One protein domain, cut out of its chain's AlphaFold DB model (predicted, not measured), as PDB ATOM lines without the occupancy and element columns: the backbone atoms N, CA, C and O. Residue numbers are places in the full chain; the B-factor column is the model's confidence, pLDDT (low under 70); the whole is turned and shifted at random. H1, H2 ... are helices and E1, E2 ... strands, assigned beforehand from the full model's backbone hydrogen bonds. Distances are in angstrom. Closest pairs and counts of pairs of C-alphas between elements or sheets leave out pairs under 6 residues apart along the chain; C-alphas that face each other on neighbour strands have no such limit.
ATOM      1  N   LEU A 456      14.799 104.828  17.518       72.81
ATOM      2  CA  LEU A 456      14.934 106.197  18.014       72.81
ATOM      3  C   LEU A 456      14.850 107.264  16.912       72.81
ATOM      4  O   LEU A 456      14.505 108.402  17.215       72.81
ATOM      5  N   ASP A 457      15.162 106.919  15.660       71.56
ATOM      6  CA  ASP A 457      15.052 107.834  14.519       71.56
ATOM      7  C   ASP A 457      13.588 108.063  14.091       71.56
ATOM      8  O   ASP A 457      13.305 109.042  13.403       71.56
ATOM      9  N   TRP A 458      12.670 107.195  14.530       69.31
ATOM     10  CA  TRP A 458      11.244 107.218  14.192       69.31
ATOM     11  C   TRP A 458      10.357 107.730  15.330       69.31
ATOM     12  O   TRP A 458       9.152 107.891  15.154       69.31
ATOM     13  N   LEU A 459      10.929 107.998  16.508       74.06
ATOM     14  CA  LEU A 459      10.156 108.489  17.644       74.06
ATOM     15  C   LEU A 459       9.680 109.931  17.416       74.06
ATOM     16  O   LEU A 459      10.451 110.758  16.921       74.06
ATOM     17  N   PRO A 460       8.444 110.264  17.835       66.38
ATOM     18  CA  PRO A 460       7.907 111.608  17.692       66.38
ATOM     19  C   PRO A 460       8.800 112.603  18.434       66.38
ATOM     20  O   PRO A 460       9.145 112.413  19.606       66.38
ATOM     21  N   VAL A 461       9.180 113.678  17.744       62.31
ATOM     22  CA  VAL A 461      10.059 114.721  18.297       62.31
ATOM     23  C   VAL A 461       9.285 115.558  19.315       62.31
ATOM     24  O   VAL A 461       9.869 116.109  20.254       62.31
ATOM     25  N   TYR A 462       7.959 115.620  19.170       61.91
ATOM     26  CA  TYR A 462       7.093 116.432  20.007       61.91
ATOM     27  C   TYR A 462       6.043 115.590  20.727       61.91
ATOM     28  O   TYR A 462       5.354 114.755  20.156       61.91
ATOM     29  N   ALA A 463       5.832 115.891  22.007       62.16
ATOM     30  CA  ALA A 463       4.873 115.189  22.864       62.16
ATOM     31  C   ALA A 463       3.383 115.400  22.493       62.16
ATOM     32  O   ALA A 463       2.506 114.952  23.229       62.16
ATOM     33  N   ASN A 464       3.103 116.111  21.400       73.56
ATOM     34  CA  ASN A 464       1.758 116.373  20.886       73.56
ATOM     35  C   ASN A 464       1.452 115.530  19.636       73.56
ATOM     36  O   ASN A 464       0.301 115.488  19.211       73.56
ATOM     37  N   GLU A 465       2.474 114.905  19.048       83.06
ATOM     38  CA  GLU A 465       2.339 114.017  17.897       83.06
ATOM     39  C   GLU A 465       1.779 112.665  18.343       83.06
ATOM     40  O   GLU A 465       1.940 112.254  19.496       83.06
ATOM     41  N   GLU A 466       1.079 111.995  17.434       86.88
ATOM     42  CA  GLU A 466       0.652 110.618  17.639       86.88
ATOM     43  C   GLU A 466       1.882 109.704  17.690       86.88
ATOM     44  O   GLU A 466       2.875 109.939  17.000       86.88
ATOM     45  N   PHE A 467       1.850 108.698  18.564       89.25
ATOM     46  CA  PHE A 467       2.921 107.711  18.599       89.25
ATOM     47  C   PHE A 467       2.810 106.862  17.327       89.25
ATOM     48  O   PHE A 467       1.710 106.365  17.073       89.25
ATOM     49  N   PRO A 468       3.890 106.709  16.542       88.75
ATOM     50  CA  PRO A 468       3.830 105.983  15.283       88.75
ATOM     51  C   PRO A 468       3.362 104.555  15.542       88.75
ATOM     52  O   PRO A 468       3.712 103.954  16.560       88.75
ATOM     53  N   THR A 469       2.550 104.032  14.637       89.25
ATOM     54  CA  THR A 469       2.064 102.656  14.670       89.25
ATOM     55  C   THR A 469       3.209 101.668  14.446       89.25
ATOM     56  O   THR A 469       4.280 102.014  13.946       89.25
ATOM     57  N   GLU A 470       2.986 100.400  14.806       85.12
ATOM     58  CA  GLU A 470       3.997  99.364  14.576       85.12
ATOM     59  C   GLU A 470       4.259  99.206  13.074       85.12
ATOM     60  O   GLU A 470       5.396  99.033  12.665       85.12
ATOM     61  N   GLU A 471       3.232  99.359  12.242       83.38
ATOM     62  CA  GLU A 471       3.363  99.328  10.787       83.38
ATOM     63  C   GLU A 471       4.145 100.535  10.241       83.38
ATOM     64  O   GLU A 471       4.962 100.377   9.342       83.38
ATOM     65  N   GLU A 472       4.002 101.731  10.814       81.38
ATOM     66  CA  GLU A 472       4.815 102.888  10.409       81.38
ATOM     67  C   GLU A 472       6.295 102.730  10.783       81.38
ATOM     68  O   GLU A 472       7.168 103.184  10.045       81.38
ATOM     69  N   VAL A 473       6.586 102.073  11.911       79.94
ATOM     70  CA  VAL A 473       7.965 101.807  12.348       79.94
ATOM     71  C   VAL A 473       8.559 100.589  11.631       79.94
ATOM     72  O   VAL A 473       9.735 100.615  11.288       79.94
ATOM     73  N   TYR A 474       7.772  99.534  11.391       77.31
ATOM     74  CA  TYR A 474       8.242  98.203  10.975       77.31
ATOM     75  C   TYR A 474       7.708  97.693   9.628       77.31
ATOM     76  O   TYR A 474       8.150  96.635   9.180       77.31
ATOM     77  N   GLY A 475       6.786  98.403   8.978       68.25
ATOM     78  CA  GLY A 475       6.020  97.919   7.824       68.25
ATOM     79  C   GLY A 475       6.866  97.621   6.587       68.25
ATOM     80  O   GLY A 475       6.876  96.484   6.127       68.25
ATOM     81  N   ASP A 476       7.628  98.600   6.084       59.94
ATOM     82  CA  ASP A 476       8.201  98.517   4.725       59.94
ATOM     83  C   ASP A 476       9.739  98.553   4.632       59.94
ATOM     84  O   ASP A 476      10.309  98.715   3.548       59.94
ATOM     85  N   GLY A 477      10.466  98.348   5.732       57.75
ATOM     86  CA  GLY A 477      11.933  98.291   5.624       57.75
ATOM     87  C   GLY A 477      12.737  98.215   6.911       57.75
ATOM     88  O   GLY A 477      13.948  97.982   6.854       57.75
ATOM     89  N   TYR A 478      12.107  98.374   8.072       63.69
ATOM     90  CA  TYR A 478      12.838  98.322   9.329       63.69
ATOM     91  C   TYR A 478      13.022  96.875   9.789       63.69
ATOM     92  O   TYR A 478      12.099  96.231  10.285       63.69
ATOM     93  N   ARG A 479      14.247  96.365   9.614       65.50
ATOM     94  CA  ARG A 479      14.778  95.119  10.199       65.50
ATOM     95  C   ARG A 479      13.964  93.836  10.009       65.50
ATOM     96  O   ARG A 479      14.373  92.824  10.558       65.50
ATOM     97  N   ARG A 480      12.878  93.812   9.232       72.56
ATOM     98  CA  ARG A 480      12.173  92.588   8.833       72.56
ATOM     99  C   ARG A 480      12.584  92.229   7.403       72.56
ATOM    100  O   ARG A 480      12.052  92.818   6.464       72.56
ATOM    101  N   PRO A 481      13.538  91.298   7.196       75.69
ATOM    102  CA  PRO A 481      13.731  90.692   5.892       75.69
ATOM    103  C   PRO A 481      12.400  90.229   5.311       75.69
ATOM    104  O   PRO A 481      11.569  89.681   6.034       75.69
ATOM    105  N   LYS A 482      12.227  90.394   3.999       76.31
ATOM    106  CA  LYS A 482      10.999  89.989   3.306       76.31
ATOM    107  C   LYS A 482      10.632  88.528   3.544       76.31
ATOM    108  O   LYS A 482       9.464  88.209   3.480       76.31
ATOM    109  N   TRP A 483      11.607  87.661   3.814       78.62
ATOM    110  CA  TRP A 483      11.368  86.242   4.069       78.62
ATOM    111  C   TRP A 483      10.832  85.934   5.475       78.62
ATOM    112  O   TRP A 483      10.367  84.821   5.680       78.62
ATOM    113  N   TRP A 484      10.876  86.872   6.435       83.25
ATOM    114  CA  TRP A 484      10.309  86.679   7.778       83.25
ATOM    115  C   TRP A 484       8.785  86.771   7.760       83.25
ATOM    116  O   TRP A 484       8.201  87.780   8.164       83.25
ATOM    117  N   HIS A 485       8.132  85.700   7.347       80.19
ATOM    118  CA  HIS A 485       6.711  85.462   7.592       80.19
ATOM    119  C   HIS A 485       6.532  84.511   8.785       80.19
ATOM    120  O   HIS A 485       7.511  83.923   9.256       80.19
ATOM    121  N   ASP A 486       5.318  84.398   9.313       70.44
ATOM    122  CA  ASP A 486       5.052  83.609  10.520       70.44
ATOM    123  C   ASP A 486       5.506  82.148  10.327       70.44
ATOM    124  O   ASP A 486       5.133  81.500   9.354       70.44
ATOM    125  N   GLY A 487       6.373  81.649  11.217       79.81
ATOM    126  CA  GLY A 487       6.926  80.286  11.180       79.81
ATOM    127  C   GLY A 487       8.182  80.084  10.319       79.81
ATOM    128  O   GLY A 487       8.896  79.095  10.499       79.81
ATOM    129  N   SER A 488       8.503  81.011   9.411       87.12
ATOM    130  CA  SER A 488       9.685  80.892   8.537       87.12
ATOM    131  C   SER A 488      11.013  81.028   9.293       87.12
ATOM    132  O   SER A 488      11.997  80.384   8.934       87.12
ATOM    133  N   TYR A 489      11.061  81.843  10.354       90.19
ATOM    134  CA  TYR A 489      12.270  82.038  11.158       90.19
ATOM    135  C   TYR A 489      12.652  80.755  11.893       90.19
ATOM    136  O   TYR A 489      13.793  80.303  11.795       90.19
ATOM    137  N   GLU A 490      11.689  80.151  12.588       92.38
ATOM    138  CA  GLU A 490      11.867  78.900  13.319       92.38
ATOM    139  C   GLU A 490      12.312  77.782  12.375       92.38
ATOM    140  O   GLU A 490      13.177  76.981  12.727       92.38
ATOM    141  N   GLU A 491      11.778  77.757  11.155       92.12
ATOM    142  CA  GLU A 491      12.172  76.771  10.160       92.12
ATOM    143  C   GLU A 491      13.608  76.981   9.661       92.12
ATOM    144  O   GLU A 491      14.375  76.024   9.593       92.12
ATOM    145  N   VAL A 492      14.037  78.223   9.411       93.06
ATOM    146  CA  VAL A 492      15.443  78.516   9.067       93.06
ATOM    147  C   VAL A 492      16.387  78.154  10.209       93.06
ATOM    148  O   VAL A 492      17.476  77.638   9.950       93.06
ATOM    149  N   VAL A 493      15.987  78.385  11.463       95.12
ATOM    150  CA  VAL A 493      16.755  77.941  12.634       95.12
ATOM    151  C   VAL A 493      16.895  76.419  12.623       95.12
ATOM    152  O   VAL A 493      18.019  75.930  12.707       95.12
ATOM    153  N   ARG A 494      15.809  75.668  12.408       96.12
ATOM    154  CA  ARG A 494      15.854  74.198  12.307       96.12
ATOM    155  C   ARG A 494      16.701  73.708  11.132       96.12
ATOM    156  O   ARG A 494      17.430  72.730  11.279       96.12
ATOM    157  N   ILE A 495      16.632  74.374   9.977       95.75
ATOM    158  CA  ILE A 495      17.495  74.089   8.818       95.75
ATOM    159  C   ILE A 495      18.959  74.298   9.200       95.75
ATOM    160  O   ILE A 495      19.800  73.461   8.871       95.75
ATOM    161  N   LYS A 496      19.266  75.383   9.919       96.81
ATOM    162  CA  LYS A 496      20.620  75.666  10.384       96.81
ATOM    163  C   LYS A 496      21.100  74.619  11.394       96.81
ATOM    164  O   LYS A 496      22.197  74.096  11.251       96.81
ATOM    165  N   GLU A 497      20.290  74.265  12.381       97.50
ATOM    166  CA  GLU A 497      20.626  73.224  13.358       97.50
ATOM    167  C   GLU A 497      20.856  71.868  12.680       97.50
ATOM    168  O   GLU A 497      21.842  71.184  12.962       97.50
ATOM    169  N   PHE A 498      19.990  71.500  11.730       97.56
ATOM    170  CA  PHE A 498      20.171  70.301  10.920       97.56
ATOM    171  C   PHE A 498      21.483  70.358  10.132       97.56
ATOM    172  O   PHE A 498      22.271  69.416  10.200       97.56
ATOM    173  N   GLY A 499      21.751  71.464   9.434       97.00
ATOM    174  CA  GLY A 499      22.976  71.641   8.663       97.00
ATOM    175  C   GLY A 499      24.237  71.554   9.527       97.00
ATOM    176  O   GLY A 499      25.174  70.846   9.166       97.00
ATOM    177  N   ASP A 500      24.229  72.178  10.706       97.44
ATOM    178  CA  ASP A 500      25.321  72.084  11.677       97.44
ATOM    179  C   ASP A 500      25.518  70.624  12.144       97.44
ATOM    180  O   ASP A 500      26.652  70.148  12.216       97.44
ATOM    181  N   SER A 501      24.428  69.877  12.381       97.56
ATOM    182  CA  SER A 501      24.485  68.474  12.832       97.56
ATOM    183  C   SER A 501      25.085  67.502  11.805       97.56
ATOM    184  O   SER A 501      25.639  66.470  12.184       97.56
ATOM    185  N   VAL A 502      25.014  67.834  10.510       97.31
ATOM    186  CA  VAL A 502      25.560  67.026   9.403       97.31
ATOM    187  C   VAL A 502      26.788  67.667   8.742       97.31
ATOM    188  O   VAL A 502      27.236  67.201   7.695       97.31
ATOM    189  N   ASN A 503      27.352  68.722   9.345       97.06
ATOM    190  CA  ASN A 503      28.488  69.494   8.823       97.06
ATOM    191  C   ASN A 503      28.270  70.045   7.393       97.06
ATOM    192  O   ASN A 503      29.190  70.122   6.574       97.06
ATOM    193  N   LEU A 504      27.032  70.428   7.082       97.44
ATOM    194  CA  LEU A 504      26.660  71.107   5.848       97.44
ATOM    195  C   LEU A 504      27.048  72.584   5.946       97.44
ATOM    196  O   LEU A 504      26.510  73.329   6.768       97.44
ATOM    197  N   ARG A 505      27.947  73.051   5.071       97.94
ATOM    198  CA  ARG A 505      28.260  74.484   4.995       97.94
ATOM    199  C   ARG A 505      27.018  75.237   4.528       97.94
ATOM    200  O   ARG A 505      26.462  74.907   3.485       97.94
ATOM    201  N   MET A 506      26.637  76.289   5.244       97.44
ATOM    202  CA  MET A 506      25.502  77.144   4.891       97.44
ATOM    203  C   MET A 506      25.938  78.598   4.736       97.44
ATOM    204  O   MET A 506      26.780  79.084   5.491       97.44
ATOM    205  N   SER A 507      25.395  79.295   3.740       96.25
ATOM    206  CA  SER A 507      25.590  80.740   3.578       96.25
ATOM    207  C   SER A 507      24.426  81.395   2.842       96.25
ATOM    208  O   SER A 507      23.558  80.714   2.302       96.25
ATOM    209  N   GLY A 508      24.440  82.720   2.760       92.31
ATOM    210  CA  GLY A 508      23.440  83.502   2.042       92.31
ATOM    211  C   GLY A 508      22.653  84.416   2.971       92.31
ATOM    212  O   GLY A 508      22.671  84.264   4.196       92.31
ATOM    213  N   ARG A 509      21.961  85.373   2.355       88.50
ATOM    214  CA  ARG A 509      21.265  86.473   3.027       88.50
ATOM    215  C   ARG A 509      20.229  86.023   4.062       88.50
ATOM    216  O   ARG A 509      19.999  86.737   5.035       88.50
ATOM    217  N   ILE A 510      19.616  84.846   3.893       90.44
ATOM    218  CA  ILE A 510      18.675  84.297   4.886       90.44
ATOM    219  C   ILE A 510      19.402  83.989   6.204       90.44
ATOM    220  O   ILE A 510      18.979  84.441   7.266       90.44
ATOM    221  N   PHE A 511      20.536  83.289   6.148       92.06
ATOM    222  CA  PHE A 511      21.299  82.951   7.354       92.06
ATOM    223  C   PHE A 511      21.972  84.176   7.978       92.06
ATOM    224  O   PHE A 511      22.048  84.273   9.200       92.06
ATOM    225  N   GLU A 512      22.407  85.134   7.155       89.56
ATOM    226  CA  GLU A 512      22.908  86.436   7.619       89.56
ATOM    227  C   GLU A 512      21.832  87.242   8.362       89.56
ATOM    228  O   GLU A 512      22.159  88.056   9.222       89.56
ATOM    229  N   GLY A 513      20.552  86.997   8.062       87.06
ATOM    230  CA  GLY A 513      19.421  87.619   8.739       87.06
ATOM    231  C   GLY A 513      19.069  86.997  10.093       87.06
ATOM    232  O   GLY A 513      18.421  87.666  10.888       87.06
ATOM    233  N   LEU A 514      19.497  85.767  10.408       90.50
ATOM    234  CA  LEU A 514      19.145  85.104  11.678       90.50
ATOM    235  C   LEU A 514      19.497  85.930  12.931       90.50
ATOM    236  O   LEU A 514      18.630  86.086  13.793       90.50
ATOM    237  N   PRO A 515      20.699  86.536  13.039       89.62
ATOM    238  CA  PRO A 515      21.053  87.359  14.196       89.62
ATOM    239  C   PRO A 515      20.205  88.627  14.352       89.62
ATOM    240  O   PRO A 515      20.255  89.252  15.406       89.62
ATOM    241  N   LEU A 516      19.436  89.033  13.333       85.31
ATOM    242  CA  LEU A 516      18.606  90.236  13.402       85.31
ATOM    243  C   LEU A 516      17.346  90.032  14.258       85.31
ATOM    244  O   LEU A 516      16.781  91.018  14.725       85.31
ATOM    245  N   LYS A 517      16.864  88.791  14.451       87.56
ATOM    246  CA  LYS A 517      15.585  88.535  15.143       87.56
ATOM    247  C   LYS A 517      15.634  88.923  16.625       87.56
ATOM    248  O   LYS A 517      14.761  89.691  17.021       87.56
ATOM    249  N   PRO A 518      16.653  88.523  17.414       88.12
ATOM    250  CA  PRO A 518      16.788  88.994  18.793       88.12
ATOM    251  C   PRO A 518      16.845  90.522  18.893       88.12
ATOM    252  O   PRO A 518      16.229  91.109  19.773       88.12
ATOM    253  N   VAL A 519      17.537  91.170  17.951       86.56
ATOM    254  CA  VAL A 519      17.653  92.634  17.915       86.56
ATOM    255  C   VAL A 519      16.296  93.288  17.623       86.56
ATOM    256  O   VAL A 519      15.940  94.286  18.240       86.56
ATOM    257  N   ARG A 520      15.509  92.724  16.700       84.69
ATOM    258  CA  ARG A 520      14.141  93.186  16.430       84.69
ATOM    259  C   ARG A 520      13.227  92.985  17.641       84.69
ATOM    260  O   ARG A 520      12.401  93.852  17.901       84.69
ATOM    261  N   ASP A 521      13.351  91.868  18.349       88.19
ATOM    262  CA  ASP A 521      12.538  91.589  19.536       88.19
ATOM    263  C   ASP A 521      12.834  92.601  20.653       88.19
ATOM    264  O   ASP A 521      11.908  93.178  21.219       88.19
ATOM    265  N   GLU A 522      14.111  92.920  20.882       89.81
ATOM    266  CA  GLU A 522      14.535  93.976  21.813       89.81
ATOM    267  C   GLU A 522      14.029  95.372  21.390       89.81
ATOM    268  O   GLU A 522      13.550  96.159  22.219       89.81
ATOM    269  N   ASP A 523      14.086  95.687  20.092       86.94
ATOM    270  CA  ASP A 523      13.535  96.930  19.539       86.94
ATOM    271  C   ASP A 523      12.012  97.005  19.740       86.94
ATOM    272  O   ASP A 523      11.488  98.067  20.086       86.94
ATOM    273  N   LEU A 524      11.293  95.893  19.569       88.06
ATOM    274  CA  LEU A 524       9.844  95.811  19.753       88.06
ATOM    275  C   LEU A 524       9.451  95.938  21.233       88.06
ATOM    276  O   LEU A 524       8.480  96.621  21.567       88.06
ATOM    277  N   GLU A 525      10.217  95.347  22.147       91.25
ATOM    278  CA  GLU A 525      10.059  95.583  23.586       91.25
ATOM    279  C   GLU A 525      10.285  97.062  23.927       91.25
ATOM    280  O   GLU A 525       9.494  97.682  24.649       91.25
ATOM    281  N   THR A 526      11.328  97.664  23.349       90.19
ATOM    282  CA  THR A 526      11.637  99.087  23.514       90.19
ATOM    283  C   THR A 526      10.524  99.978  22.966       90.19
ATOM    284  O   THR A 526      10.103 100.910  23.656       90.19
ATOM    285  N   TYR A 527      10.007  99.673  21.776       91.12
ATOM    286  CA  TYR A 527       8.855 100.323  21.155       91.12
ATOM    287  C   TYR A 527       7.642 100.309  22.085       91.12
ATOM    288  O   TYR A 527       7.087 101.361  22.404       91.12
ATOM    289  N   ASN A 528       7.269  99.126  22.579       92.38
ATOM    290  CA  ASN A 528       6.102  98.945  23.436       92.38
ATOM    291  C   ASN A 528       6.238  99.717  24.752       92.38
ATOM    292  O   ASN A 528       5.299 100.393  25.177       92.38
ATOM    293  N   ARG A 529       7.427  99.693  25.367       94.06
ATOM    294  CA  ARG A 529       7.727 100.493  26.562       94.06
ATOM    295  C   ARG A 529       7.545 101.990  26.296       94.06
ATOM    296  O   ARG A 529       6.899 102.678  27.088       94.06
ATOM    297  N   LEU A 530       8.093 102.491  25.189       90.69
ATOM    298  CA  LEU A 530       8.005 103.905  24.816       90.69
ATOM    299  C   LEU A 530       6.572 104.328  24.477       90.69
ATOM    300  O   LEU A 530       6.156 105.419  24.873       90.69
ATOM    301  N   ARG A 531       5.793 103.454  23.829       92.81
ATOM    302  CA  ARG A 531       4.371 103.681  23.535       92.81
ATOM    303  C   ARG A 531       3.565 103.874  24.815       92.81
ATOM    304  O   ARG A 531       2.869 104.876  24.966       92.81
ATOM    305  N   VAL A 532       3.721 102.960  25.778       94.44
ATOM    306  CA  VAL A 532       3.047 103.032  27.086       94.44
ATOM    307  C   VAL A 532       3.441 104.305  27.843       94.44
ATOM    308  O   VAL A 532       2.590 104.978  28.432       94.44
ATOM    309  N   GLU A 533       4.723 104.682  27.815       92.19
ATOM    310  CA  GLU A 533       5.186 105.920  28.446       92.19
ATOM    311  C   GLU A 533       4.572 107.169  27.790       92.19
ATOM    312  O   GLU A 533       4.127 108.083  28.497       92.19
ATOM    313  N   HIS A 534       4.523 107.205  26.457       89.06
ATOM    314  CA  HIS A 534       3.916 108.292  25.694       89.06
ATOM    315  C   HIS A 534       2.419 108.429  26.012       89.06
ATOM    316  O   HIS A 534       1.954 109.523  26.343       89.06
ATOM    317  N   GLU A 535       1.667 107.327  26.012       90.44
ATOM    318  CA  GLU A 535       0.244 107.315  26.374       90.44
ATOM    319  C   GLU A 535       0.004 107.818  27.803       90.44
ATOM    320  O   GLU A 535      -0.912 108.613  28.046       90.44
ATOM    321  N   ARG A 536       0.854 107.412  28.756       92.94
ATOM    322  CA  ARG A 536       0.802 107.900  30.141       92.94
ATOM    323  C   ARG A 536       1.000 109.417  30.205       92.94
ATOM    324  O   ARG A 536       0.213 110.103  30.858       92.94
ATOM    325  N   LYS A 537       2.007 109.954  29.505       89.69
ATOM    326  CA  LYS A 537       2.270 111.407  29.428       89.69
ATOM    327  C   LYS A 537       1.103 112.165  28.786       89.69
ATOM    328  O   LYS A 537       0.728 113.232  29.273       89.69
ATOM    329  N   ARG A 538       0.493 111.604  27.738       87.56
ATOM    330  CA  ARG A 538      -0.673 112.181  27.052       87.56
ATOM    331  C   ARG A 538      -1.901 112.251  27.966       87.56
ATOM    332  O   ARG A 538      -2.594 113.264  27.955       87.56
ATOM    333  N   LYS A 539      -2.146 111.226  28.795       91.44
ATOM    334  CA  LYS A 539      -3.241 111.220  29.789       91.44
ATOM    335  C   LYS A 539      -3.063 112.304  30.854       91.44
ATOM    336  O   LYS A 539      -3.994 113.068  31.073       91.44
ATOM    337  N   VAL A 540      -1.869 112.420  31.444       92.19
ATOM    338  CA  VAL A 540      -1.566 113.446  32.467       92.19
ATOM    339  C   VAL A 540      -1.769 114.863  31.923       92.19
ATOM    340  O   VAL A 540      -2.290 115.725  32.621       92.19
ATOM    341  N   ARG A 541      -1.412 115.114  30.660       86.69
ATOM    342  CA  ARG A 541      -1.629 116.421  30.021       86.69
ATOM    343  C   ARG A 541      -3.082 116.730  29.689       86.69
ATOM    344  O   ARG A 541      -3.408 117.894  29.575       86.69
ATOM    345  N   ARG A 542      -3.934 115.722  29.483       87.56
ATOM    346  CA  ARG A 542      -5.373 115.938  29.245       87.56
ATOM    347  C   ARG A 542      -6.140 116.257  30.531       87.56
ATOM    348  O   ARG A 542      -7.255 116.750  30.444       87.56
ATOM    349  N   SER A 543      -5.577 115.921  31.692       87.88
ATOM    350  CA  SER A 543      -6.162 116.218  33.006       87.88
ATOM    351  C   SER A 543      -5.744 117.570  33.593       87.88
ATOM    352  O   SER A 543      -6.327 117.980  34.592       87.88
ATOM    353  N   VAL A 544      -4.726 118.214  33.014       81.94
ATOM    354  CA  VAL A 544      -4.271 119.577  33.341       81.94
ATOM    355  C   VAL A 544      -4.853 120.523  32.308       81.94
ATOM    356  O   VAL A 544      -5.322 121.604  32.716       81.94
TER     357      VAL A 544
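This is residues 456 to 544 of the 544 residues of the protein "Ribosomal protein S8" of Rhodosporidium toruloides (strain ATCC 204091 / IIP 30 / MTCC 1151) (UniProt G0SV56). One long straight helix, H4, makes most of the length of a slender rod, and beside it runs a stretch of loops that holds the short helix H1. Past the beginning of H4, the helix H2, the short strand E1 and the short helix H3 make a narrow head in which the chain runs out along H2 and folds back through E1 to H3. The printed part has 89 residues, with four named helices and one named strand in the order H1, H2, E1, H3, H4; the class is mostly helix. The whole is only just extended, close to loose, with a radius of gyration of the C-alphas of 18.3 A and spans of 65 by 20 by 19 A.

Residues 456 to 469 hold no named element. H1 is residues 470 to 474, with C-alpha 470 at (3.997, 99.364, 14.576). H2, residues 488 to 501, is 19.8 A long. E1 is residues 505 to 507 and H3 is residues 509 to 513. H4, residues 516 to 542, is 38.6 A long and ends with C-alpha 542 at (-5.373, 115.938, 29.245).

H1 and H4 are near each other, with 8 pairs of C-alphas within 10 A. H2 only just touches H3, with 3 pairs of C-alphas within 8 A, through residues 492 to 496 alone; the closest C-alphas, of Val 492 and Phe 511, are 7.5 A apart. The closest C-alphas of H2 and E1, those of Gly 499 and Arg 505, are 7.0 A apart. E1 pairs with no named strand. H3 and H4 meet only through their link. H2 and H4 are only just apart, closest 8.3 A. In H1, H2, H3 and H4 every O i to N i+4 pair is within hydrogen-bond range.

The C-alphas farthest apart, of Val 502 and Val 544, are 65.0 A apart. The printed part has no cut, and the link from H1 to H2 is long. Residues 497 to 503 stand free. Confidence is under 70 at residues 458, 460 to 463 and 475 to 479.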